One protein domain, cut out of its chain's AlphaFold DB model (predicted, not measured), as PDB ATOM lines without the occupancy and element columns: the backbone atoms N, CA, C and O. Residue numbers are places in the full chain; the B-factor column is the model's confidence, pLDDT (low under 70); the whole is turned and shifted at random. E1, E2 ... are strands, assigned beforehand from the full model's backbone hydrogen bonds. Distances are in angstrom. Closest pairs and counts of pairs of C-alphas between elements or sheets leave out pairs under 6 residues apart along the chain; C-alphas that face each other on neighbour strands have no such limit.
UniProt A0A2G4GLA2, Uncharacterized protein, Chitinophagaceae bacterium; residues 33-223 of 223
ATOM      1  N   ILE A  33     -37.284 100.334 120.453       94.06
ATOM      2  CA  ILE A  33     -37.129  99.058 121.154       94.06
ATOM      3  C   ILE A  33     -37.921  98.005 120.383       94.06
ATOM      4  O   ILE A  33     -39.082  98.236 120.051       94.06
ATOM      5  N   ARG A  34     -37.296  96.855 120.107       96.62
ATOM      6  CA  ARG A  34     -37.943  95.669 119.528       96.62
ATOM      7  C   ARG A  34     -37.807  94.521 120.518       96.62
ATOM      8  O   ARG A  34     -36.693  94.098 120.812       96.62
ATOM      9  N   GLU A  35     -38.927  94.048 121.039       96.88
ATOM     10  CA  GLU A  35     -38.976  92.967 122.019       96.88
ATOM     11  C   GLU A  35     -39.585  91.713 121.372       96.88
ATOM     12  O   GLU A  35     -40.733  91.775 120.925       96.88
ATOM     13  N   PRO A  36     -38.859  90.581 121.286       97.06
ATOM     14  CA  PRO A  36     -39.415  89.336 120.768       97.06
ATOM     15  C   PRO A  36     -40.449  88.780 121.752       97.06
ATOM     16  O   PRO A  36     -40.127  88.462 122.894       97.06
ATOM     17  N   VAL A  37     -41.696  88.654 121.299       97.69
ATOM     18  CA  VAL A  37     -42.838  88.217 122.127       97.69
ATOM     19  C   VAL A  37     -43.346  86.827 121.755       97.69
ATOM     20  O   VAL A  37     -44.076  86.206 122.524       97.69
ATOM     21  N   TYR A  38     -42.979  86.331 120.573       97.56
ATOM     22  CA  TYR A  38     -43.309  84.986 120.113       97.56
ATOM     23  C   TYR A  38     -42.278  84.518 119.092       97.56
ATOM     24  O   TYR A  38     -41.896  85.286 118.207       97.56
ATOM     25  N   ALA A  39     -41.860  83.260 119.189       96.88
ATOM     26  CA  ALA A  39     -41.007  82.620 118.201       96.88
ATOM     27  C   ALA A  39     -41.347  81.130 118.109       96.88
ATOM     28  O   ALA A  39     -41.456  80.473 119.141       96.88
ATOM     29  N   GLN A  40     -41.500  80.608 116.891       96.69
ATOM     30  CA  GLN A  40     -41.689  79.185 116.616       96.69
ATOM     31  C   GLN A  40     -40.928  78.766 115.359       96.69
ATOM     32  O   GLN A  40     -41.139  79.318 114.282       96.69
ATOM     33  N   ASN A  41     -40.089  77.743 115.504       96.62
ATOM     34  CA  ASN A  41     -39.403  77.039 114.414       96.62
ATOM     35  C   ASN A  41     -39.893  75.586 114.252       96.62
ATOM     36  O   ASN A  41     -39.281  74.801 113.550       96.62
ATOM     37  N   PHE A  42     -40.941  75.198 114.990       97.06
ATOM     38  CA  PHE A  42     -41.637  73.903 114.921       97.06
ATOM     39  C   PHE A  42     -40.804  72.625 115.152       97.06
ATOM     40  O   PHE A  42     -41.376  71.535 115.212       97.06
ATOM     41  N   GLU A  43     -39.499  72.719 115.411       97.06
ATOM     42  CA  GLU A  43     -38.613  71.562 115.613       97.06
ATOM     43  C   GLU A  43     -39.026  70.677 116.803       97.06
ATOM     44  O   GLU A  43     -38.872  69.448 116.792       97.06
ATOM     45  N   THR A  44     -39.650  71.284 117.813       94.62
ATOM     46  CA  THR A  44     -40.167  70.611 119.014       94.62
ATOM     47  C   THR A  44     -41.583  70.048 118.848       94.62
ATOM     48  O   THR A  44     -42.133  69.516 119.807       94.62
ATOM     49  N   ASN A  45     -42.188  70.159 117.657       92.56
ATOM     50  CA  ASN A  45     -43.612  69.892 117.402       92.56
ATOM     51  C   ASN A  45     -44.575  70.747 118.251       92.56
ATOM     52  O   ASN A  45     -45.751  70.409 118.368       92.56
ATOM     53  N   SER A  46     -44.103  71.841 118.861       90.62
ATOM     54  CA  SER A  46     -44.962  72.728 119.650       90.62
ATOM     55  C   SER A  46     -45.908  73.513 118.747       90.62
ATOM     56  O   SER A  46     -45.494  74.151 117.779       90.62
ATOM     57  N   THR A  47     -47.192  73.488 119.093       90.12
ATOM     58  CA  THR A  47     -48.252  74.196 118.367       90.12
ATOM     59  C   THR A  47     -49.141  74.981 119.326       90.12
ATOM     60  O   THR A  47     -50.339  75.151 119.103       90.12
ATOM     61  N   GLU A  48     -48.559  75.434 120.438       90.69
ATOM     62  CA  GLU A  48     -49.264  76.224 121.440       90.69
ATOM     63  C   GLU A  48     -49.833  77.509 120.834       90.69
ATOM     64  O   GLU A  48     -49.150  78.249 120.120       90.69
ATOM     65  N   ASN A  49     -51.093  77.791 121.170       94.12
ATOM     66  CA  ASN A  49     -51.856  78.943 120.684       94.12
ATOM     67  C   ASN A  49     -52.100  78.966 119.165       94.12
ATOM     68  O   ASN A  49     -52.454  80.017 118.624       94.12
ATOM     69  N   ILE A  50     -51.943  77.820 118.498       96.88
ATOM     70  CA  ILE A  50     -52.231  77.635 117.077       96.88
ATOM     71  C   ILE A  50     -53.484  76.774 116.931       96.88
ATOM     72  O   ILE A  50     -53.606  75.719 117.546       96.88
ATOM     73  N   THR A  51     -54.412  77.216 116.089       97.62
ATOM     74  CA  THR A  51     -55.564  76.420 115.653       97.62
ATOM     75  C   THR A  51     -55.662  76.463 114.139       97.62
ATOM     76  O   THR A  51     -55.615  77.557 113.577       97.62
ATOM     77  N   ALA A  52     -55.866  75.324 113.484       97.56
ATOM     78  CA  ALA A  52     -56.163  75.263 112.056       97.56
ATOM     79  C   ALA A  52     -57.545  74.648 111.818       97.56
ATOM     80  O   ALA A  52     -57.866  73.594 112.368       97.56
ATOM     81  N   VAL A  53     -58.358  75.324 111.009       97.50
ATOM     82  CA  VAL A  53     -59.731  74.920 110.691       97.50
ATOM     83  C   VAL A  53     -59.914  74.938 109.179       97.50
ATOM     84  O   VAL A  53     -59.591  75.933 108.531       97.50
ATOM     85  N   THR A  54     -60.423  73.851 108.607       95.75
ATOM     86  CA  THR A  54     -60.687  73.762 107.164       95.75
ATOM     87  C   THR A  54     -61.851  74.666 106.752       95.75
ATOM     88  O   THR A  54     -62.671  75.070 107.580       95.75
ATOM     89  N   GLY A  55     -61.994  74.928 105.451       91.06
ATOM     90  CA  GLY A  55     -63.131  75.669 104.891       91.06
ATOM     91  C   GLY A  55     -64.508  75.058 105.201       91.06
ATOM     92  O   GLY A  55     -65.519  75.740 105.069       91.06
ATOM     93  N   TRP A  56     -64.554  73.805 105.665       91.38
ATOM     94  CA  TRP A  56     -65.772  73.098 106.077       91.38
ATOM     95  C   TRP A  56     -66.006  73.111 107.595       91.38
ATOM     96  O   TRP A  56     -66.947  72.487 108.077       91.38
ATOM     97  N   GLY A  57     -65.158  73.807 108.359       93.94
ATOM     98  CA  GLY A  57     -65.282  73.938 109.812       93.94
ATOM     99  C   GLY A  57     -64.653  72.800 110.620       93.94
ATOM    100  O   GLY A  57     -64.857  72.741 111.829       93.94
ATOM    101  N   GLN A  58     -63.882  71.906 109.991       94.94
ATOM    102  CA  GLN A  58     -63.178  70.838 110.704       94.94
ATOM    103  C   GLN A  58     -61.874  71.366 111.308       94.94
ATOM    104  O   GLN A  58     -61.026  71.883 110.583       94.94
ATOM    105  N   THR A  59     -61.685  71.182 112.614       95.44
ATOM    106  CA  THR A  59     -60.391  71.405 113.271       95.44
ATOM    107  C   THR A  59     -59.415  70.299 112.877       95.44
ATOM    108  O   THR A  59     -59.745  69.118 112.972       95.44
ATOM    109  N   LEU A  60     -58.229  70.686 112.414       92.62
ATOM    110  CA  LEU A  60     -57.137  69.759 112.122       92.62
ATOM    111  C   LEU A  60     -56.315  69.477 113.391       92.62
ATOM    112  O   LEU A  60     -56.392  70.212 114.370       92.62
ATOM    113  N   GLU A  61     -55.512  68.419 113.367       88.88
ATOM    114  CA  GLU A  61     -54.543  68.078 114.416       88.88
ATOM    115  C   GLU A  61     -53.245  67.600 113.746       88.88
ATOM    116  O   GLU A  61     -53.246  67.284 112.557       88.88
ATOM    117  N   ASN A  62     -52.134  67.530 114.492       85.00
ATOM    118  CA  ASN A  62     -50.844  67.005 114.007       85.00
ATOM    119  C   ASN A  62     -50.315  67.673 112.723       85.00
ATOM    120  O   ASN A  62     -49.793  67.026 111.822       85.00
ATOM    121  N   TRP A  63     -50.413  68.995 112.660       90.50
ATOM    122  CA  TRP A  63     -49.990  69.835 111.536       90.50
ATOM    123  C   TRP A  63     -48.495  70.192 111.543       90.50
ATOM    124  O   TRP A  63     -48.123  71.240 111.036       90.50
ATOM    125  N   VAL A  64     -47.622  69.404 112.173       95.31
ATOM    126  CA  VAL A  64     -46.166  69.602 112.061       95.31
ATOM    127  C   VAL A  64     -45.570  68.378 111.395       95.31
ATOM    128  O   VAL A  64     -45.732  67.266 111.896       95.31
ATOM    129  N   HIS A  65     -44.863  68.577 110.286       93.94
ATOM    130  CA  HIS A  65     -44.212  67.494 109.553       93.94
ATOM    131  C   HIS A  65     -42.801  67.883 109.116       93.94
ATOM    132  O   HIS A  65     -42.437  69.058 109.085       93.94
ATOM    133  N   SER A  66     -41.996  66.873 108.797       96.44
ATOM    134  CA  SER A  66     -40.646  67.075 108.283       96.44
ATOM    135  C   SER A  66     -40.674  67.437 106.803       96.44
ATOM    136  O   SER A  66     -41.249  66.707 105.999       96.44
ATOM    137  N   PHE A  67     -39.980  68.510 106.440       96.94
ATOM    138  CA  PHE A  67     -39.791  68.926 105.059       96.94
ATOM    139  C   PHE A  67     -38.353  69.408 104.861       96.94
ATOM    140  O   PHE A  67     -37.880  70.297 105.559       96.94
ATOM    141  N   HIS A  68     -37.639  68.788 103.919       94.25
ATOM    142  CA  HIS A  68     -36.278  69.171 103.527       94.25
ATOM    143  C   HIS A  68     -35.285  69.372 104.700       94.25
ATOM    144  O   HIS A  68     -34.473  70.294 104.709       94.25
ATOM    145  N   GLY A  69     -35.340  68.482 105.697       92.88
ATOM    146  CA  GLY A  69     -34.406  68.468 106.829       92.88
ATOM    147  C   GLY A  69     -34.785  69.364 108.013       92.88
ATOM    148  O   GLY A  69     -34.071  69.336 109.012       92.88
ATOM    149  N   THR A  70     -35.899  70.095 107.939       95.56
ATOM    150  CA  THR A  70     -36.479  70.850 109.063       95.56
ATOM    151  C   THR A  70     -37.909  70.390 109.328       95.56
ATOM    152  O   THR A  70     -38.423  69.494 108.644       95.56
ATOM    153  N   LYS A  71     -38.564  70.971 110.333       97.44
ATOM    154  CA  LYS A  71     -40.002  70.810 110.550       97.44
ATOM    155  C   LYS A  71     -40.758  72.080 110.205       97.44
ATOM    156  O   LYS A  71     -40.309  73.182 110.478       97.44
ATOM    157  N   VAL A  72     -41.941  71.908 109.631       98.12
ATOM    158  CA  VAL A  72     -42.796  73.015 109.195       98.12
ATOM    159  C   VAL A  72     -44.213  72.838 109.726       98.12
ATOM    160  O   VAL A  72     -44.675  71.711 109.922       98.12
ATOM    161  N   LEU A  73     -44.916  73.950 109.946       98.25
ATOM    162  CA  LEU A  73     -46.337  73.961 110.281       98.25
ATOM    163  C   LEU A  73     -47.168  73.898 108.995       98.25
ATOM    164  O   LEU A  73     -47.195  74.850 108.215       98.25
ATOM    165  N   GLY A  74     -47.849  72.781 108.796       97.00
ATOM    166  CA  GLY A  74     -48.612  72.419 107.614       97.00
ATOM    167  C   GLY A  74     -48.582  70.901 107.416       97.00
ATOM    168  O   GLY A  74     -48.251  70.142 108.323       97.00
ATOM    169  N   GLU A  75     -48.868  70.394 106.233       96.00
ATOM    170  CA  GLU A  75     -49.269  71.123 105.035       96.00
ATOM    171  C   GLU A  75     -50.766  71.471 105.049       96.00
ATOM    172  O   GLU A  75     -51.598  70.708 105.535       96.00
ATOM    173  N   PHE A  76     -51.119  72.639 104.527       97.69
ATOM    174  CA  PHE A  76     -52.481  73.160 104.551       97.69
ATOM    175  C   PHE A  76     -53.025  73.367 103.140       97.69
ATOM    176  O   PHE A  76     -52.314  73.804 102.237       97.69
ATOM    177  N   ASN A  77     -54.312  73.085 102.967       96.88
ATOM    178  CA  ASN A  77     -55.097  73.409 101.780       96.88
ATOM    179  C   ASN A  77     -56.511  73.770 102.246       96.88
ATOM    180  O   ASN A  77     -57.059  73.095 103.123       96.88
ATOM    181  N   ASN A  78     -57.072  74.854 101.716       96.44
ATOM    182  CA  ASN A  78     -58.375  75.395 102.086       96.44
ATOM    183  C   ASN A  78     -58.545  75.498 103.611       96.44
ATOM    184  O   ASN A  78     -59.492  74.960 104.191       96.44
ATOM    185  N   THR A  79     -57.563  76.109 104.280       97.56
ATOM    186  CA  THR A  79     -57.460  76.104 105.745       97.56
ATOM    187  C   THR A  79     -57.195  77.503 106.293       97.56
ATOM    188  O   THR A  79     -56.391  78.261 105.756       97.56
ATOM    189  N   LEU A  80     -57.859  77.839 107.400       98.25
ATOM    190  CA  LEU A  80     -57.575  79.002 108.232       98.25
ATOM    191  C   LEU A  80     -56.716  78.580 109.424       98.25
ATOM    192  O   LEU A  80     -57.201  77.917 110.339       98.25
ATOM    193  N   VAL A  81     -55.468  79.036 109.448       98.50
ATOM    194  CA  VAL A  81     -54.569  78.933 110.598       98.50
ATOM    195  C   VAL A  81     -54.666  80.223 111.405       98.50
ATOM    196  O   VAL A  81     -54.490  81.315 110.870       98.50
ATOM    197  N   THR A  82     -54.950  80.107 112.698       98.56
ATOM    198  CA  THR A  82     -55.000  81.223 113.648       98.56
ATOM    199  C   THR A  82     -53.944  81.020 114.723       98.56
ATOM    200  O   THR A  82     -53.933  79.986 115.382       98.56
ATOM    201  N   ILE A  83     -53.095  82.025 114.916       98.44
ATOM    202  CA  ILE A  83     -52.019  82.055 115.908       98.44
ATOM    203  C   ILE A  83     -52.287  83.229 116.844       98.44
ATOM    204  O   ILE A  83     -52.396  84.375 116.400       98.44
ATOM    205  N   LYS A  84     -52.425  82.945 118.139       98.50
ATOM    206  CA  LYS A  84     -52.696  83.963 119.161       98.50
ATOM    207  C   LYS A  84     -51.458  84.201 120.015       98.50
ATOM    208  O   LYS A  84     -50.986  83.299 120.697       98.50
ATOM    209  N   VAL A  85     -50.960  85.433 120.014       98.12
ATOM    210  CA  VAL A  85     -49.876  85.863 120.901       98.12
ATOM    211  C   VAL A  85     -50.487  86.702 122.009       98.12
ATOM    212  O   VAL A  85     -51.083  87.743 121.749       98.12
ATOM    213  N   TYR A  86     -50.380  86.224 123.243       97.75
ATOM    214  CA  TYR A  86     -50.986  86.852 124.413       97.75
ATOM    215  C   TYR A  86     -49.963  87.651 125.215       97.75
ATOM    216  O   TYR A  86     -48.778  87.332 125.203       97.75
ATOM    217  N   ARG A  87     -50.457  88.601 126.019       96.44
ATOM    218  CA  ARG A  87     -49.668  89.353 127.010       96.44
ATOM    219  C   ARG A  87     -48.510  90.139 126.383       96.44
ATOM    220  O   ARG A  87     -47.422  90.177 126.950       96.44
ATOM    221  N   LEU A  88     -48.747  90.776 125.233       97.94
ATOM    222  CA  LEU A  88     -47.762  91.676 124.635       97.94
ATOM    223  C   LEU A  88     -47.477  92.847 125.601       97.94
ATOM    224  O   LEU A  88     -48.424  93.386 126.189       97.94
ATOM    225  N   PRO A  89     -46.207  93.262 125.754       97.50
ATOM    226  CA  PRO A  89     -45.837  94.444 126.529       97.50
ATOM    227  C   PRO A  89     -46.409  95.711 125.869       97.50
ATOM    228  O   PRO A  89     -46.812  95.661 124.706       97.50
ATOM    229  N   PRO A  90     -46.454  96.867 126.553       96.75
ATOM    230  CA  PRO A  90     -46.846  98.127 125.923       96.75
ATOM    231  C   PRO A  90     -45.996  98.438 124.680       96.75
ATOM    232  O   PRO A  90     -44.771  98.480 124.760       96.75
ATOM    233  N   HIS A  91     -46.654  98.667 123.542       97.19
ATOM    234  CA  HIS A  91     -46.018  98.928 122.249       97.19
ATOM    235  C   HIS A  91     -46.912  99.790 121.347       97.19
ATOM    236  O   HIS A  91     -48.068 100.070 121.679       97.19
ATOM    237  N   ASN A  92     -46.378 100.246 120.210       97.12
ATOM    238  CA  ASN A  92     -47.135 101.006 119.207       97.12
ATOM    239  C   ASN A  92     -47.124 100.383 117.803       97.12
ATOM    240  O   ASN A  92     -47.933 100.768 116.950       97.12
ATOM    241  N   MET A  93     -46.257  99.400 117.570       97.81
ATOM    242  CA  MET A  93     -46.216  98.607 116.350       97.81
ATOM    243  C   MET A  93     -45.886  97.149 116.670       97.81
ATOM    244  O   MET A  93     -45.332  96.839 117.722       97.81
ATOM    245  N   VAL A  94     -46.187  96.262 115.732       98.31
ATOM    246  CA  VAL A  94     -45.728  94.869 115.748       98.31
ATOM    247  C   VAL A  94     -44.992  94.564 114.459       98.31
ATOM    248  O   VAL A  94     -45.389  95.041 113.392       98.31
ATOM    249  N   TYR A  95     -43.945  93.757 114.565       98.56
ATOM    250  CA  TYR A  95     -43.303  93.096 113.436       98.56
ATOM    251  C   TYR A  95     -43.682  91.620 113.438       98.56
ATOM    252  O   TYR A  95     -43.690  90.982 114.490       98.56
ATOM    253  N   VAL A  96     -43.981  91.089 112.258       98.75
ATOM    254  CA  VAL A  96     -44.213  89.662 112.032       98.75
ATOM    255  C   VAL A  96     -43.315  89.224 110.883       98.75
ATOM    256  O   VAL A  96     -43.278  89.891 109.847       98.75
ATOM    257  N   GLY A  97     -42.617  88.104 111.050       98.75
ATOM    258  CA  GLY A  97     -41.801  87.488 110.008       98.75
ATOM    259  C   GLY A  97     -41.887  85.967 110.059       98.75
ATOM    260  O   GLY A  97     -41.964  85.408 111.144       98.75
ATOM    261  N   PHE A  98     -41.908  85.309 108.903       98.81
ATOM    262  CA  PHE A  98     -41.890  83.849 108.782       98.81
ATOM    263  C   PHE A  98     -41.415  83.427 107.389       98.81
ATOM    264  O   PHE A  98     -41.445  84.202 106.425       98.81
ATOM    265  N   ASP A  99     -40.981  82.179 107.286       98.81
ATOM    266  CA  ASP A  99     -40.789  81.496 106.019       98.81
ATOM    267  C   ASP A  99     -42.123  80.888 105.570       98.81
ATOM    268  O   ASP A  99     -42.829  80.269 106.361       98.81
ATOM    269  N   PHE A 100     -42.469  81.073 104.302       98.81
ATOM    270  CA  PHE A 100     -43.644  80.489 103.663       98.81
ATOM    271  C   PHE A 100     -43.200  79.530 102.561       98.81
ATOM    272  O   PHE A 100     -42.331  79.878 101.758       98.81
ATOM    273  N   TYR A 101     -43.819  78.356 102.493       98.75
ATOM    274  CA  TYR A 101     -43.580  77.378 101.440       98.75
ATOM    275  C   TYR A 101     -44.850  77.176 100.617       98.75
ATOM    276  O   TYR A 101     -45.898  76.828 101.159       98.75
ATOM    277  N   ALA A 102     -44.742  77.364  99.303       98.56
ATOM    278  CA  ALA A 102     -45.754  76.938  98.342       98.56
ATOM    279  C   ALA A 102     -45.352  75.563  97.796       98.56
ATOM    280  O   ALA A 102     -44.329  75.457  97.108       98.56
ATOM    281  N   HIS A 103     -46.142  74.532  98.081       98.38
ATOM    282  CA  HIS A 103     -45.859  73.150  97.696       98.38
ATOM    283  C   HIS A 103     -46.653  72.713  96.470       98.38
ATOM    284  O   HIS A 103     -47.834  73.025  96.323       98.38
ATOM    285  N   ASP A 104     -45.996  71.951  95.603       97.81
ATOM    286  CA  ASP A 104     -46.602  71.279  94.461       97.81
ATOM    287  C   ASP A 104     -47.232  72.265  93.453       97.81
ATOM    288  O   ASP A 104     -46.566  73.207  93.011       97.81
ATOM    289  N   ALA A 105     -48.473  72.050  93.012       96.00
ATOM    290  CA  ALA A 105     -49.023  72.666  91.805       96.00
ATOM    291  C   ALA A 105     -49.736  74.014  92.029       96.00
ATOM    292  O   ALA A 105     -50.846  74.211  91.543       96.00
ATOM    293  N   TRP A 106     -49.101  74.976  92.708       97.25
ATOM    294  CA  TRP A 106     -49.614  76.356  92.751       97.25
ATOM    295  C   TRP A 106     -49.607  76.995  91.354       97.25
ATOM    296  O   TRP A 106     -48.593  76.960  90.644       97.25
ATOM    297  N   GLU A 107     -50.725  77.607  90.964       96.56
ATOM    298  CA  GLU A 107     -50.977  78.154  89.626       96.56
ATOM    299  C   GLU A 107     -51.114  79.687  89.594       96.56
ATOM    300  O   GLU A 107     -51.459  80.264  88.558       96.56
ATOM    301  N   GLY A 108     -50.820  80.372  90.698       96.69
ATOM    302  CA  GLY A 108     -50.793  81.829  90.767       96.69
ATOM    303  C   GLY A 108     -52.121  82.467  90.376       96.69
ATOM    304  O   GLY A 108     -53.175  82.147  90.917       96.69
ATOM    305  N   ASN A 109     -52.060  83.386  89.415       97.06
ATOM    306  CA  ASN A 109     -53.194  84.170  88.929       97.06
ATOM    307  C   ASN A 109     -54.057  83.432  87.894       97.06
ATOM    308  O   ASN A 109     -55.009  84.014  87.362       97.06
ATOM    309  N   LYS A 110     -53.733  82.176  87.561       95.62
ATOM    310  CA  LYS A 110     -54.562  81.376  86.659       95.62
ATOM    311  C   LYS A 110     -55.894  81.076  87.343       95.62
ATOM    312  O   LYS A 110     -55.940  80.529  88.440       95.62
ATOM    313  N   LYS A 111     -56.993  81.424  86.675       93.75
ATOM    314  CA  LYS A 111     -58.337  81.088  87.147       93.75
ATOM    315  C   LYS A 111     -58.595  79.595  86.952       93.75
ATOM    316  O   LYS A 111     -58.404  79.070  85.855       93.75
ATOM    317  N   SER A 112     -59.065  78.945  88.008       88.62
ATOM    318  CA  SER A 112     -59.688  77.622  87.955       88.62
ATOM    319  C   SER A 112     -60.970  77.641  87.114       88.62
ATOM    320  O   SER A 112     -61.475  78.702  86.735       88.62
ATOM    321  N   VAL A 113     -61.549  76.459  86.887       85.50
ATOM    322  CA  VAL A 113     -62.849  76.296  86.208       85.50
ATOM    323  C   VAL A 113     -63.981  77.097  86.866       85.50
ATOM    324  O   VAL A 113     -64.889  77.547  86.176       85.50
ATOM    325  N   ASN A 114     -63.887  77.352  88.175       86.56
ATOM    326  CA  ASN A 114     -64.866  78.128  88.943       86.56
ATOM    327  C   ASN A 114     -64.511  79.625  89.037       86.56
ATOM    328  O   ASN A 114     -65.110  80.361  89.815       86.56
ATOM    329  N   GLY A 115     -63.499  80.088  88.296       88.50
ATOM    330  CA  GLY A 115     -63.076  81.492  88.272       88.50
ATOM    331  C   GLY A 115     -62.207  81.941  89.455       88.50
ATOM    332  O   GLY A 115     -61.815  83.106  89.501       88.50
ATOM    333  N   ILE A 116     -61.886  81.037  90.383       88.88
ATOM    334  CA  ILE A 116     -61.078  81.297  91.585       88.88
ATOM    335  C   ILE A 116     -59.600  81.065  91.261       88.88
ATOM    336  O   ILE A 116     -59.279  80.101  90.565       88.88
ATOM    337  N   VAL A 117     -58.718  81.931  91.751       94.50
ATOM    338  CA  VAL A 117     -57.255  81.783  91.650       94.50
ATOM    339  C   VAL A 117     -56.679  81.251  92.965       94.50
ATOM    340  O   VAL A 117     -57.375  81.261  93.981       94.50
ATOM    341  N   ASP A 118     -55.411  80.839  92.971       95.06
ATOM    342  CA  ASP A 118     -54.741  80.295  94.160       95.06
ATOM    343  C   ASP A 118     -54.344  81.419  95.137       95.06
ATOM    344  O   ASP A 118     -53.174  81.792  95.267       95.06
ATOM    345  N   VAL A 119     -55.352  82.017  95.782       97.00
ATOM    346  CA  VAL A 119     -55.176  83.120  96.735       97.00
ATOM    347  C   VAL A 119     -54.653  82.603  98.064       97.00
ATOM    348  O   VAL A 119     -55.181  81.643  98.621       97.00
ATOM    349  N   TRP A 120     -53.697  83.333  98.624       98.50
ATOM    350  CA  TRP A 120     -53.246  83.203  99.998       98.50
ATOM    351  C   TRP A 120     -53.257  84.565 100.699       98.50
ATOM    352  O   TRP A 120     -53.009  85.607 100.087       98.50
ATOM    353  N   ASN A 121     -53.599  84.572 101.982       98.62
ATOM    354  CA  ASN A 121     -53.926  85.771 102.739       98.62
ATOM    355  C   ASN A 121     -53.237  85.788 104.099       98.62
ATOM    356  O   ASN A 121     -53.134  84.767 104.778       98.62
ATOM    357  N   ILE A 122     -52.905  87.002 104.533       98.69
ATOM    358  CA  ILE A 122     -52.487  87.325 105.893       98.69
ATOM    359  C   ILE A 122     -53.474  88.331 106.456       98.69
ATOM    360  O   ILE A 122     -53.727  89.375 105.843       98.69
ATOM    361  N   ARG A 123     -53.976  88.068 107.659       98.69
ATOM    362  CA  ARG A 123     -54.717  89.045 108.451       98.69
ATOM    363  C   ARG A 123     -54.126  89.152 109.845       98.69
ATOM    364  O   ARG A 123     -53.641  88.174 110.405       98.69
ATOM    365  N   VAL A 124     -54.189  90.349 110.410       98.44
ATOM    366  CA  VAL A 124     -53.874  90.593 111.817       98.44
ATOM    367  C   VAL A 124     -55.080  91.282 112.446       98.44
ATOM    368  O   VAL A 124     -55.538  92.311 111.946       98.44
ATOM    369  N   ASN A 125     -55.621  90.697 113.513       97.62
ATOM    370  CA  ASN A 125     -56.862  91.125 114.170       97.62
ATOM    371  C   ASN A 125     -58.006  91.299 113.144       97.62
ATOM    372  O   ASN A 125     -58.641  92.349 113.071       97.62
ATOM    373  N   ASN A 126     -58.220  90.281 112.297       96.81
ATOM    374  CA  ASN A 126     -59.187  90.248 111.190       96.81
ATOM    375  C   ASN A 126     -58.989  91.294 110.071       96.81
ATOM    376  O   ASN A 126     -59.786  91.332 109.133       96.81
ATOM    377  N   GLN A 127     -57.934  92.111 110.107       97.81
ATOM    378  CA  GLN A 127     -57.634  93.081 109.050       97.81
ATOM    379  C   GLN A 127     -56.583  92.536 108.091       97.81
ATOM    380  O   GLN A 127     -55.539  92.058 108.533       97.81
ATOM    381  N   TYR A 128     -56.843  92.624 106.785       97.62
ATOM    382  CA  TYR A 128     -55.893  92.168 105.776       97.62
ATOM    383  C   TYR A 128     -54.585  92.950 105.838       97.62
ATOM    384  O   TYR A 128     -54.569  94.177 105.765       97.62
ATOM    385  N   GLN A 129     -53.494  92.199 105.915       98.00
ATOM    386  CA  GLN A 129     -52.141  92.693 105.716       98.00
ATOM    387  C   GLN A 129     -51.687  92.474 104.269       98.00
ATOM    388  O   GLN A 129     -51.009  93.329 103.703       98.00
ATOM    389  N   LEU A 130     -52.052  91.330 103.685       98.44
ATOM    390  CA  LEU A 130     -51.779  90.988 102.293       98.44
ATOM    391  C   LEU A 130     -52.798  89.951 101.809       98.44
ATOM    392  O   LEU A 130     -53.170  89.047 102.556       98.44
ATOM    393  N   SER A 131     -53.220  90.067 100.554       98.50
ATOM    394  CA  SER A 131     -53.932  89.029  99.806       98.50
ATOM    395  C   SER A 131     -53.243  88.888  98.457       98.50
ATOM    396  O   SER A 131     -53.148  89.866  97.718       98.50
ATOM    397  N   THR A 132     -52.684  87.718  98.165       98.62
ATOM    398  CA  THR A 132     -51.757  87.518  97.044       98.62
ATOM    399  C   THR A 132     -51.864  86.105  96.468       98.62
ATOM    400  O   THR A 132     -52.707  85.327  96.900       98.62
ATOM    401  N   THR A 133     -51.035  85.768  95.482       98.50
ATOM    402  CA  THR A 133     -50.943  84.424  94.892       98.50
ATOM    403  C   THR A 133     -49.478  84.013  94.743       98.50
ATOM    404  O   THR A 133     -48.598  84.872  94.625       98.50
ATOM    405  N   PHE A 134     -49.228  82.703  94.699       98.50
ATOM    406  CA  PHE A 134     -47.918  82.092  94.445       98.50
ATOM    407  C   PHE A 134     -48.015  81.121  93.271       98.50
ATOM    408  O   PHE A 134     -49.098  80.613  92.992       98.50
ATOM    409  N   SER A 135     -46.911  80.845  92.572       97.88
ATOM    410  CA  SER A 135     -46.924  79.891  91.460       97.88
ATOM    411  C   SER A 135     -45.643  79.072  91.368       97.88
ATOM    412  O   SER A 135     -44.546  79.613  91.234       97.88
ATOM    413  N   ASN A 136     -45.810  77.750  91.334       97.81
ATOM    414  CA  ASN A 136     -44.785  76.789  90.929       97.81
ATOM    415  C   ASN A 136     -45.003  76.313  89.479       97.81
ATOM    416  O   ASN A 136     -44.193  75.569  88.918       97.81
ATOM    417  N   THR A 137     -46.089  76.726  88.833       95.88
ATOM    418  CA  THR A 137     -46.439  76.231  87.503       95.88
ATOM    419  C   THR A 137     -45.779  77.089  86.419       95.88
ATOM    420  O   THR A 137     -45.950  78.312  86.425       95.88
ATOM    421  N   PRO A 138     -45.024  76.492  85.475       93.94
ATOM    422  CA  PRO A 138     -44.428  77.236  84.370       93.94
ATOM    423  C   PRO A 138     -45.463  78.090  83.632       93.94
ATOM    424  O   PRO A 138     -46.584  77.649  83.398       93.94
ATOM    425  N   ASN A 139     -45.075  79.311  83.260       94.31
ATOM    426  CA  ASN A 139     -45.902  80.312  82.565       94.31
ATOM    427  C   ASN A 139     -47.085  80.898  83.355       94.31
ATOM    428  O   ASN A 139     -47.656  81.900  82.923       94.31
ATOM    429  N   ASN A 140     -47.421  80.360  84.528       97.25
ATOM    430  CA  ASN A 140     -48.457  80.935  85.376       97.25
ATOM    431  C   ASN A 140     -47.854  82.016  86.276       97.25
ATOM    432  O   ASN A 140     -47.072  81.723  87.179       97.25
ATOM    433  N   LYS A 141     -48.211  83.276  86.020       97.81
ATOM    434  CA  LYS A 141     -47.747  84.423  86.812       97.81
ATOM    435  C   LYS A 141     -48.379  84.446  88.202       97.81
ATOM    436  O   LYS A 141     -49.486  83.945  88.383       97.81
ATOM    437  N   GLN A 142     -47.706  85.087  89.147       98.31
ATOM    438  CA  GLN A 142     -48.167  85.250  90.524       98.31
ATOM    439  C   GLN A 142     -48.242  86.727  90.919       98.31
ATOM    440  O   GLN A 142     -47.686  87.587  90.235       98.31
ATOM    441  N   SER A 143     -48.929  87.027  92.016       98.38
ATOM    442  CA  SER A 143     -49.022  88.389  92.542       98.38
ATOM    443  C   SER A 143     -47.958  88.702  93.587       98.38
ATOM    444  O   SER A 143     -47.550  89.852  93.645       98.38
ATOM    445  N   TYR A 144     -47.467  87.726  94.363       98.44
ATOM    446  CA  TYR A 144     -46.506  88.011  95.436       98.44
ATOM    447  C   TYR A 144     -45.235  88.681  94.879       98.44
ATOM    448  O   TYR A 144     -44.668  88.163  93.906       98.44
ATOM    449  N   PRO A 145     -44.760  89.792  95.483       97.81
ATOM    450  CA  PRO A 145     -45.096  90.330  96.814       97.81
ATOM    451  C   PRO A 145     -46.284  91.300  96.865       97.81
ATOM    452  O   PRO A 145     -46.640  91.773  97.942       97.81
ATOM    453  N   ASP A 146     -46.893  91.603  95.728       98.31
ATOM    454  CA  ASP A 146     -47.979  92.567  95.625       98.31
ATOM    455  C   ASP A 146     -49.345  91.947  95.927       98.31
ATOM    456  O   ASP A 146     -49.531  90.726  96.040       98.31
ATOM    457  N   TRP A 147     -50.340  92.822  96.041       98.12
ATOM    458  CA  TRP A 147     -51.731  92.421  96.161       98.12
ATOM    459  C   TRP A 147     -52.223  91.729  94.886       98.12
ATOM    460  O   TRP A 147     -51.796  92.021  93.762       98.12
ATOM    461  N   ILE A 148     -53.175  90.816  95.057       96.00
ATOM    462  CA  ILE A 148     -53.928  90.247  93.947       96.00
ATOM    463  C   ILE A 148     -54.523  91.361  93.071       96.00
ATOM    464  O   ILE A 148     -55.045  92.356  93.569       96.00
ATOM    465  N   GLY A 149     -54.430  91.196  91.750       94.06
ATOM    466  CA  GLY A 149     -54.874  92.211  90.788       94.06
ATOM    467  C   GLY A 149     -53.829  93.280  90.451       94.06
ATOM    468  O   GLY A 149     -54.156  94.222  89.732       94.06
ATOM    469  N   VAL A 150     -52.582  93.137  90.921       97.00
ATOM    470  CA  VAL A 150     -51.459  93.981  90.482       97.00
ATOM    471  C   VAL A 150     -51.353  94.028  88.951       97.00
ATOM    472  O   VAL A 150     -51.508  93.018  88.263       97.00
ATOM    473  N   VAL A 151     -51.066  95.218  88.418       96.62
ATOM    474  CA  VAL A 151     -51.008  95.477  86.968       96.62
ATOM    475  C   VAL A 151     -49.906  94.661  86.290       96.62
ATOM    476  O   VAL A 151     -50.102  94.138  85.194       96.62
ATOM    477  N   ILE A 152     -48.748  94.538  86.943       96.81
ATOM    478  CA  ILE A 152     -47.589  93.803  86.431       96.81
ATOM    479  C   ILE A 152     -47.301  92.638  87.382       96.81
ATOM    480  O   ILE A 152     -46.562  92.807  88.346       96.81
ATOM    481  N   PRO A 153     -47.892  91.455  87.144       97.56
ATOM    482  CA  PRO A 153     -47.664  90.297  87.998       97.56
ATOM    483  C   PRO A 153     -46.268  89.699  87.786       97.56
ATOM    484  O   PRO A 153     -45.737  89.688  86.668       97.56
ATOM    485  N   ALA A 154     -45.708  89.160  88.866       98.06
ATOM    486  CA  ALA A 154     -44.405  88.515  88.900       98.06
ATOM    487  C   ALA A 154     -44.396  87.187  88.110       98.06
ATOM    488  O   ALA A 154     -45.438  86.531  87.967       98.06
ATOM    489  N   PRO A 155     -43.233  86.751  87.589       97.94
ATOM    490  CA  PRO A 155     -43.090  85.403  87.039       97.94
ATOM    491  C   PRO A 155     -43.340  84.332  88.122       97.94
ATOM    492  O   PRO A 155     -43.266  84.644  89.313       97.94
ATOM    493  N   PRO A 156     -43.616  83.068  87.741       97.75
ATOM    494  CA  PRO A 156     -43.686  81.974  88.709       97.75
ATOM    495  C   PRO A 156     -42.400  81.896  89.531       97.75
ATOM    496  O   PRO A 156     -41.306  82.016  88.976       97.75
ATOM    497  N   ARG A 157     -42.537  81.681  90.843       97.94
ATOM    498  CA  ARG A 157     -41.445  81.697  91.829       97.94
ATOM    499  C   ARG A 157     -40.720  83.042  91.959       97.94
ATOM    500  O   ARG A 157     -39.640  83.118  92.534       97.94
ATOM    501  N   GLY A 158     -41.289  84.131  91.447       97.31
ATOM    502  CA  GLY A 158     -40.720  85.466  91.624       97.31
ATOM    503  C   GLY A 158     -40.604  85.829  93.109       97.31
ATOM    504  O   GLY A 158     -41.559  85.654  93.863       97.31
ATOM    505  N   ASN A 159     -39.452  86.363  93.523       97.69
ATOM    506  CA  ASN A 159     -39.145  86.737  94.914       97.69
ATOM    507  C   ASN A 159     -39.060  85.563  95.912       97.69
ATOM    508  O   ASN A 159     -39.070  85.791  97.123       97.69
ATOM    509  N   SER A 160     -38.957  84.318  95.440       98.19
ATOM    510  CA  SER A 160     -38.626  83.185  96.307       98.19
ATOM    511  C   SER A 160     -37.163  83.239  96.752       98.19
ATOM    512  O   SER A 160     -36.285  83.581  95.959       98.19
ATOM    513  N   LEU A 161     -36.894  82.821  97.985       98.12
ATOM    514  CA  LEU A 161     -35.548  82.560  98.491       98.12
ATOM    515  C   LEU A 161     -34.961  81.246  97.966       98.12
ATOM    516  O   LEU A 161     -33.749  81.149  97.815       98.12
ATOM    517  N   ASP A 162     -35.807  80.247  97.711       98.00
ATOM    518  CA  ASP A 162     -35.385  78.943  97.200       98.00
ATOM    519  C   ASP A 162     -36.437  78.375  96.238       98.00
ATOM    520  O   ASP A 162     -37.644  78.480  96.476       98.00
ATOM    521  N   THR A 163     -35.963  77.785  95.144       97.12
ATOM    522  CA  THR A 163     -36.772  77.174  94.078       97.12
ATOM    523  C   THR A 163     -36.390  75.729  93.790       97.12
ATOM    524  O   THR A 163     -37.045  75.091  92.966       97.12
ATOM    525  N   LEU A 164     -35.336  75.224  94.437       96.62
ATOM    526  CA  LEU A 164     -34.795  73.882  94.244       96.62
ATOM    527  C   LEU A 164     -35.187  72.978  95.418       96.62
ATOM    528  O   LEU A 164     -34.374  72.225  95.951       96.62
ATOM    529  N   LEU A 165     -36.459  73.074  95.809       97.56
ATOM    530  CA  LEU A 165     -37.071  72.248  96.839       97.56
ATOM    531  C   LEU A 165     -37.984  71.192  96.203       97.56
ATOM    532  O   LEU A 165     -38.759  71.528  95.295       97.56
ATOM    533  N   PRO A 166     -37.961  69.936  96.691       97.56
ATOM    534  CA  PRO A 166     -38.884  68.912  96.225       97.56
ATOM    535  C   PRO A 166     -40.342  69.293  96.508       97.56
ATOM    536  O   PRO A 166     -40.631  70.103  97.395       97.56
ATOM    537  N   GLY A 167     -41.282  68.728  95.750       97.31
ATOM    538  CA  GLY A 167     -42.700  68.777  96.125       97.31
ATOM    539  C   GLY A 167     -42.959  67.965  97.394       97.31
ATOM    540  O   GLY A 167     -42.126  67.143  97.780       97.31
ATOM    541  N   VAL A 168     -44.103  68.179  98.041       96.00
ATOM    542  CA  VAL A 168     -44.489  67.361  99.201       96.00
ATOM    543  C   VAL A 168     -45.221  66.107  98.737       96.00
ATOM    544  O   VAL A 168     -45.040  65.040  99.325       96.00
ATOM    545  N   CYS A 169     -45.976  66.190  97.633       95.94
ATOM    546  CA  CYS A 169     -46.771  65.062  97.158       95.94
ATOM    547  C   CYS A 169     -46.764  64.886  95.630       95.94
ATOM    548  O   CYS A 169     -45.962  64.101  95.117       95.94
ATOM    549  N   THR A 170     -47.621  65.584  94.872       95.75
ATOM    550  CA  THR A 170     -47.748  65.373  93.412       95.75
ATOM    551  C   THR A 170     -46.438  65.640  92.665       95.75
ATOM    552  O   THR A 170     -46.134  64.992  91.662       95.75
ATOM    553  N   TYR A 171     -45.632  66.583  93.149       96.25
ATOM    554  CA  TYR A 171     -44.326  66.951  92.609       96.25
ATOM    555  C   TYR A 171     -43.160  66.438  93.466       96.25
ATOM    556  O   TYR A 171     -42.057  66.969  93.342       96.25
ATOM    557  N   LYS A 172     -43.350  65.401  94.297       96.00
ATOM    558  CA  LYS A 172     -42.298  64.859  95.185       96.00
ATOM    559  C   LYS A 172     -40.978  64.535  94.473       96.00
ATOM    560  O   LYS A 172     -39.908  64.797  95.007       96.00
ATOM    561  N   ASP A 173     -41.053  64.033  93.238       95.88
ATOM    562  CA  ASP A 173     -39.883  63.623  92.449       95.88
ATOM    563  C   ASP A 173     -39.292  64.782  91.618       95.88
ATOM    564  O   ASP A 173     -38.328  64.604  90.871       95.88
ATOM    565  N   ARG A 174     -39.868  65.991  91.710       96.00
ATOM    566  CA  ARG A 174     -39.372  67.187  91.021       96.00
ATOM    567  C   ARG A 174     -38.537  68.013  91.978       96.00
ATOM    568  O   ARG A 174     -39.066  68.526  92.953       96.00
ATOM    569  N   ILE A 175     -37.279  68.262  91.624       95.31
ATOM    570  CA  ILE A 175     -36.366  69.114  92.407       95.31
ATOM    571  C   ILE A 175     -36.860  70.554  92.598       95.31
ATOM    572  O   ILE A 175     -36.320  71.264  93.423       95.31
ATOM    573  N   ASN A 176     -37.842  71.000  91.818       95.75
ATOM    574  CA  ASN A 176     -38.443  72.329  91.891       95.75
ATOM    575  C   ASN A 176     -39.949  72.256  92.180       95.75
ATOM    576  O   ASN A 176     -40.721  73.094  91.705       95.75
ATOM    577  N   GLY A 177     -40.386  71.217  92.890       97.38
ATOM    578  CA  GLY A 177     -41.787  71.012  93.236       97.38
ATOM    579  C   GLY A 177     -42.327  72.027  94.244       97.38
ATOM    580  O   GLY A 177     -43.518  72.311  94.199       97.38
ATOM    581  N   SER A 178     -41.471  72.628  95.075       98.44
ATOM    582  CA  SER A 178     -41.847  73.679  96.029       98.44
ATOM    583  C   SER A 178     -41.039  74.965  95.824       98.44
ATOM    584  O   SER A 178     -39.979  74.967  95.197       98.44
ATOM    585  N   SER A 179     -41.524  76.074  96.384       98.50
ATOM    586  CA  SER A 179     -40.767  77.326  96.505       98.50
ATOM    587  C   SER A 179     -40.895  77.921  97.906       98.50
ATOM    588  O   SER A 179     -41.954  77.840  98.526       98.50
ATOM    589  N   LYS A 180     -39.803  78.508  98.404       98.69
ATOM    590  CA  LYS A 180     -39.706  79.140  99.729       98.69
ATOM    591  C   LYS A 180     -39.651  80.654  99.594       98.69
ATOM    592  O   LYS A 180     -38.898  81.168  98.775       98.69
ATOM    593  N   TYR A 181     -40.355  81.372 100.454       98.75
ATOM    594  CA  TYR A 181     -40.391  82.833 100.508       98.75
ATOM    595  C   TYR A 181     -40.150  83.298 101.939       98.75
ATOM    596  O   TYR A 181     -40.568  82.634 102.882       98.75
ATOM    597  N   ARG A 182     -39.522  84.463 102.109       98.50
ATOM    598  CA  ARG A 182     -39.527  85.183 103.387       98.50
ATOM    599  C   ARG A 182     -40.609  86.238 103.330       98.50
ATOM    600  O   ARG A 182     -40.518  87.153 102.513       98.50
ATOM    601  N   ILE A 183     -41.587  86.124 104.215       98.69
ATOM    602  CA  ILE A 183     -42.636  87.120 104.370       98.69
ATOM    603  C   ILE A 183     -42.393  87.857 105.676       98.69
ATOM    604  O   ILE A 183     -42.190  87.243 106.721       98.69
ATOM    605  N   SER A 184     -42.415  89.185 105.623       98.50
ATOM    606  CA  SER A 184     -42.381  89.999 106.831       98.50
ATOM    607  C   SER A 184     -43.057  91.340 106.630       98.50
ATOM    608  O   SER A 184     -43.009  91.900 105.535       98.50
ATOM    609  N   PHE A 185     -43.645  91.873 107.693       98.44
ATOM    610  CA  PHE A 185     -44.268  93.188 107.691       98.44
ATOM    611  C   PHE A 185     -44.239  93.799 109.089       98.44
ATOM    612  O   PHE A 185     -44.166  93.099 110.099       98.44
ATOM    613  N   THR A 186     -44.362  95.123 109.127       97.94
ATOM    614  CA  THR A 186     -44.565  95.882 110.359       97.94
ATOM    615  C   THR A 186     -45.851  96.680 110.225       97.94
ATOM    616  O   THR A 186     -46.092  97.283 109.178       97.94
ATOM    617  N   ARG A 187     -46.680  96.717 111.271       97.06
ATOM    618  CA  ARG A 187     -47.921  97.507 111.266       97.06
ATOM    619  C   ARG A 187     -48.225  98.142 112.624       97.06
ATOM    620  O   ARG A 187     -47.771  97.621 113.643       97.06
ATOM    621  N   PRO A 188     -49.022  99.226 112.667       97.44
ATOM    622  CA  PRO A 188     -49.550  99.756 113.919       97.44
ATOM    623  C   PRO A 188     -50.377  98.706 114.664       97.44
ATOM    624  O   PRO A 188     -51.233  98.048 114.064       97.44
ATOM    625  N   HIS A 189     -50.119  98.573 115.962       97.62
ATOM    626  CA  HIS A 189     -50.822  97.673 116.874       97.62
ATOM    627  C   HIS A 189     -50.569  98.131 118.315       97.62
ATOM    628  O   HIS A 189     -49.500  98.665 118.611       97.62
ATOM    629  N   LYS A 190     -51.570  97.983 119.188       97.19
ATOM    630  CA  LYS A 190     -51.498  98.395 120.603       97.19
ATOM    631  C   LYS A 190     -52.162  97.408 121.562       97.19
ATOM    632  O   LYS A 190     -52.038  97.573 122.773       97.19
ATOM    633  N   ASP A 191     -52.892  96.425 121.041       98.00
ATOM    634  CA  ASP A 191     -53.624  95.474 121.868       98.00
ATOM    635  C   ASP A 191     -52.641  94.550 122.601       98.00
ATOM    636  O   ASP A 191     -51.567  94.224 122.096       98.00
ATOM    637  N   SER A 192     -53.019  94.077 123.787       97.56
ATOM    638  CA  SER A 192     -52.210  93.108 124.546       97.56
ATOM    639  C   SER A 192     -52.249  91.693 123.954       97.56
ATOM    640  O   SER A 192     -51.556  90.799 124.443       97.56
ATOM    641  N   VAL A 193     -53.065  91.477 122.918       98.38
ATOM    642  CA  VAL A 193     -53.197  90.215 122.191       98.38
ATOM    643  C   VAL A 193     -53.108  90.495 120.698       98.38
ATOM    644  O   VAL A 193     -53.844  91.332 120.183       98.38
ATOM    645  N   LEU A 194     -52.246  89.754 120.010       98.56
ATOM    646  CA  LEU A 194     -52.171  89.732 118.554       98.56
ATOM    647  C   LEU A 194     -52.800  88.440 118.032       98.56
ATOM    648  O   LEU A 194     -52.465  87.348 118.492       98.56
ATOM    649  N   VAL A 195     -53.692  88.560 117.050       98.75
ATOM    650  CA  VAL A 195     -54.291  87.423 116.342       98.75
ATOM    651  C   VAL A 195     -53.795  87.435 114.900       98.75
ATOM    652  O   VAL A 195     -54.286  88.216 114.086       98.75
ATOM    653  N   LEU A 196     -52.825  86.578 114.586       98.81
ATOM    654  CA  LEU A 196     -52.343  86.350 113.224       98.81
ATOM    655  C   LEU A 196     -53.186  85.256 112.571       98.81
ATOM    656  O   LEU A 196     -53.346  84.172 113.126       98.81
ATOM    657  N   GLN A 197     -53.720  85.535 111.392       98.81
ATOM    658  CA  GLN A 197     -54.522  84.604 110.611       98.81
ATOM    659  C   GLN A 197     -53.892  84.431 109.238       98.81
ATOM    660  O   GLN A 197     -53.671  85.410 108.525       98.81
ATOM    661  N   LEU A 198     -53.627  83.185 108.879       98.81
ATOM    662  CA  LEU A 198     -53.078  82.786 107.593       98.81
ATOM    663  C   LEU A 198     -54.095  81.863 106.941       98.81
ATOM    664  O   LEU A 198     -54.518  80.884 107.557       98.81
ATOM    665  N   ASN A 199     -54.536  82.189 105.734       98.44
ATOM    666  CA  ASN A 199     -55.513  81.354 105.055       98.44
ATOM    667  C   ASN A 199     -55.373  81.415 103.548       98.44
ATOM    668  O   ASN A 199     -54.979  82.431 102.979       98.44
ATOM    669  N   ASP A 200     -55.830  80.363 102.900       97.69
ATOM    670  CA  ASP A 200     -55.875  80.267 101.456       97.69
ATOM    671  C   ASP A 200     -57.313  80.139 100.929       97.69
ATOM    672  O   ASP A 200     -58.276  80.147 101.700       97.69
ATOM    673  N   ALA A 201     -57.438  80.102  99.606       94.12
ATOM    674  CA  ALA A 201     -58.644  79.713  98.879       94.12
ATOM    675  C   ALA A 201     -58.317  78.634  97.829       94.12
ATOM    676  O   ALA A 201     -58.893  78.624  96.736       94.12
ATOM    677  N   LEU A 202     -57.343  77.769  98.130       94.88
ATOM    678  CA  LEU A 202     -56.956  76.675  97.254       94.88
ATOM    679  C   LEU A 202     -58.129  75.718  97.053       94.88
ATOM    680  O   LEU A 202     -58.973  75.503  97.921       94.88
ATOM    681  N   GLN A 203     -58.147  75.126  95.867       90.38
ATOM    682  CA  GLN A 203     -59.041  74.034  95.512       90.38
ATOM    683  C   GLN A 203     -58.255  72.725  95.465       90.38
ATOM    684  O   GLN A 203     -57.042  72.736  95.250       90.38
ATOM    685  N   GLY A 204     -58.969  71.606  95.587       89.38
ATOM    686  CA  GLY A 204     -58.383  70.269  95.543       89.38
ATOM    687  C   GLY A 204     -58.050  69.752  96.938       89.38
ATOM    688  O   GLY A 204     -58.808  69.978  97.882       89.38
ATOM    689  N   ASN A 205     -56.948  69.019  97.041       92.50
ATOM    690  CA  ASN A 205     -56.467  68.442  98.293       92.50
ATOM    691  C   ASN A 205     -54.995  68.810  98.551       92.50
ATOM    692  O   ASN A 205     -54.333  69.409  97.700       92.50
ATOM    693  N   THR A 206     -54.476  68.447  99.726       94.62
ATOM    694  CA  THR A 206     -53.097  68.767 100.123       94.62
ATOM    695  C   THR A 206     -52.042  68.171  99.192       94.62
ATOM    696  O   THR A 206     -50.994  68.775  99.019       94.62
ATOM    697  N   CYS A 207     -52.327  67.052  98.518       95.44
ATOM    698  CA  CYS A 207     -51.393  66.457  97.570       95.44
ATOM    699  C   CYS A 207     -51.269  67.252  96.260       95.44
ATOM    700  O   CYS A 207     -50.222  67.205  95.608       95.44
ATOM    701  N   ASP A 208     -52.327  67.957  95.848       95.12
ATOM    702  CA  ASP A 208     -52.338  68.722  94.597       95.12
ATOM    703  C   ASP A 208     -51.523  70.011  94.754       95.12
ATOM    704  O   ASP A 208     -50.648  70.327  93.943       95.12
ATOM    705  N   LYS A 209     -51.837  70.765  95.811       95.12
ATOM    706  CA  LYS A 209     -51.193  72.022  96.188       95.12
ATOM    707  C   LYS A 209     -51.459  72.304  97.651       95.12
ATOM    708  O   LYS A 209     -52.606  72.300  98.094       95.12
ATOM    709  N   SER A 210     -50.405  72.586  98.393       97.88
ATOM    710  CA  SER A 210     -50.492  72.871  99.819       97.88
ATOM    711  C   SER A 210     -49.505  73.963 100.206       97.88
ATOM    712  O   SER A 210     -48.698  74.420  99.391       97.88
ATOM    713  N   TRP A 211     -49.585  74.439 101.441       98.62
ATOM    714  CA  TRP A 211     -48.608  75.369 101.988       98.62
ATOM    715  C   TRP A 211     -48.221  75.025 103.413       98.62
ATOM    716  O   TRP A 211     -48.976  74.397 104.153       98.62
ATOM    717  N   SER A 212     -47.045  75.489 103.803       98.56
ATOM    718  CA  SER A 212     -46.581  75.440 105.183       98.56
ATOM    719  C   SER A 212     -45.861  76.730 105.556       98.56
ATOM    720  O   SER A 212     -45.531  77.554 104.693       98.56
ATOM    721  N   ILE A 213     -45.641  76.925 106.853       98.69
ATOM    722  CA  ILE A 213     -44.799  78.003 107.368       98.69
ATOM    723  C   ILE A 213     -43.749  77.475 108.336       98.69
ATOM    724  O   ILE A 213     -43.918  76.429 108.960       98.69
ATOM    725  N   ASP A 214     -42.679  78.243 108.485       98.38
ATOM    726  CA  ASP A 214     -41.596  77.975 109.424       98.38
ATOM    727  C   ASP A 214     -40.999  79.294 109.943       98.38
ATOM    728  O   ASP A 214     -41.268  80.364 109.393       98.38
ATOM    729  N   ASN A 215     -40.184  79.234 110.995       97.94
ATOM    730  CA  ASN A 215     -39.415  80.356 111.538       97.94
ATOM    731  C   ASN A 215     -40.268  81.607 111.817       97.94
ATOM    732  O   ASN A 215     -39.876  82.729 111.483       97.94
ATOM    733  N   LEU A 216     -41.450  81.415 112.411       98.38
ATOM    734  CA  LEU A 216     -42.360  82.493 112.777       98.38
ATOM    735  C   LEU A 216     -41.813  83.275 113.965       98.38
ATOM    736  O   LEU A 216     -41.552  82.707 115.020       98.38
ATOM    737  N   ILE A 217     -41.712  84.589 113.813       98.38
ATOM    738  CA  ILE A 217     -41.299  85.532 114.847       98.38
ATOM    739  C   ILE A 217     -42.318  86.669 114.909       98.38
ATOM    740  O   ILE A 217     -42.748  87.193 113.876       98.38
ATOM    741  N   VAL A 218     -42.673  87.071 116.128       98.50
ATOM    742  CA  VAL A 218     -43.434  88.288 116.413       98.50
ATOM    743  C   VAL A 218     -42.661  89.128 117.416       98.50
ATOM    744  O   VAL A 218     -42.216  88.630 118.451       98.50
ATOM    745  N   GLU A 219     -42.544  90.417 117.125       98.56
ATOM    746  CA  GLU A 219     -41.913  91.390 118.009       98.56
ATOM    747  C   GLU A 219     -42.861  92.556 118.286       98.56
ATOM    748  O   GLU A 219     -43.507  93.079 117.372       98.56
ATOM    749  N   ALA A 220     -42.907  92.991 119.541       98.25
ATOM    750  CA  ALA A 220     -43.533  94.237 119.949       98.25
ATOM    751  C   ALA A 220     -42.526  95.385 119.788       98.25
ATOM    752  O   ALA A 220     -41.365  95.266 120.183       98.25
ATOM    753  N   ILE A 221     -42.956  96.491 119.180       97.88
ATOM    754  CA  ILE A 221     -42.092  97.629 118.860       97.88
ATOM    755  C   ILE A 221     -42.609  98.897 119.536       97.88
ATOM    756  O   ILE A 221     -43.761  99.301 119.342       97.88
ATOM    757  N   THR A 222     -41.719  99.554 120.273       95.25
ATOM    758  CA  THR A 222     -41.963 100.845 120.920       95.25
ATOM    759  C   THR A 222     -41.011 101.873 120.335       95.25
ATOM    760  O   THR A 222     -39.797 101.685 120.359       95.25
ATOM    761  N   ASN A 223     -41.582 102.950 119.802       83.12
ATOM    762  CA  ASN A 223     -40.860 104.118 119.289       83.12
ATOM    763  C   ASN A 223     -40.957 105.290 120.259       83.12
ATOM    764  O   ASN A 223     -42.038 105.429 120.877       83.12
TER     765      ASN A 223
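AT A GLANCE: This is residues 33 to 223 of the 223 residues of an uncharacterized protein of Chitinophagaceae bacterium (UniProt A0A2G4GLA2). What would one see first in this model? Two strongly twisted sheets lie face to face as a sandwich: a five-stranded one in the order E2 - E5 - E11 - E7 - E8, antiparallel throughout, and a branched one in which the long strands E6, E10 and E12 run side by side, with E1, the hairpin E3 and E4, and short E9 along its margins. The long loops 105 to 118 and 166 to 177 lie at the end away from the first and last printed residues, and residues 134 to 161 swing out to one side. What are its make-up and size? The printed part has 191 residues with twelve named strands, E1 to E12 in order along the chain, and no named helix; the class is all strand, though under half of the residues, 94, are in named elements. It is compact, with a radius of gyration of the C-alphas of 16.2 A, and spans 46 by 38 by 32 A.

HOW THE PARTS SIT: What stands beside the first strand? E1, residues 33 to 40, is an edge strand, antiparallel to E12, residues 209 to 222, with N 35 and O 220 at 2.9 A. E1 bends by 50 degrees at residue 37 and E12 by 53 degrees at residue 215. E1 and E4, residues 70 to 76, lie on one side of E12, and E6, residues 93 to 104, on the other side. How does the rest of the branched sheet pair? E3, residues 64 to 67, forms a hairpin with E4, with N 67 and O 70 at 2.9 A, and E4 pairs antiparallel with E12 through N 73 and O 213 at 2.8 A. E6 is antiparallel to E12, with N 95 and O 219 at 2.9 A, and to E10, residues 178 to 188, with N 100 and O 181 at 2.8 A. E9, residues 162 to 165, forms a hairpin with E10, with N 178 and O 165 at 2.9 A. How is the other sheet made? E2, residues 50 to 54, is an edge strand beside E5, residues 79 to 86, with N 51 and O 82 at 2.9 A; E5 is antiparallel to E11, residues 193 to 200, with N 83 and O 196 at 2.8 A. E11 has E7, residues 119 to 124, as its next neighbour, with N 123 and O 197 at 2.8 A, and E7 forms a hairpin with the edge strand E8, residues 127 to 133, with N 120 and O 132 at 2.8 A. How do the two sheets face each other? In this sandwich, two sheets face to face, the facing parts are 9.3 A apart centre to centre and their strands stand at 29 degrees.

IN THESE COORDINATES: Where do the first and last strands lie? E1 begins at C-alpha 33, (-37.129, 99.058, 121.154), and E12 ends at C-alpha 222, (-41.963, 100.845, 120.920). Which strands are longest? From first to last C-alpha, E12 measures 39.1 A, E6 35.0 A and E10 32.5 A; E11 measures 23.2 A, E5 22.5 A and E1 20.9 A. C-alpha 93 of E6 is at (-46.216, 98.607, 116.350).

THE WHOLE: How far does it reach? The two C-alphas farthest apart, those of Ile 33 and Val 113, are 49.0 A apart, while the first and last printed C-alphas are 6.6 A apart. Which links are long, and is there a cut? The links E6 to E7, E8 to E9 and E9 to E10 are long, with 14, 28 and 12 residues, and the printed part has no cut. How confident is the model? The mean pLDDT of the printed part is 96.4, and no printed residue is under 70.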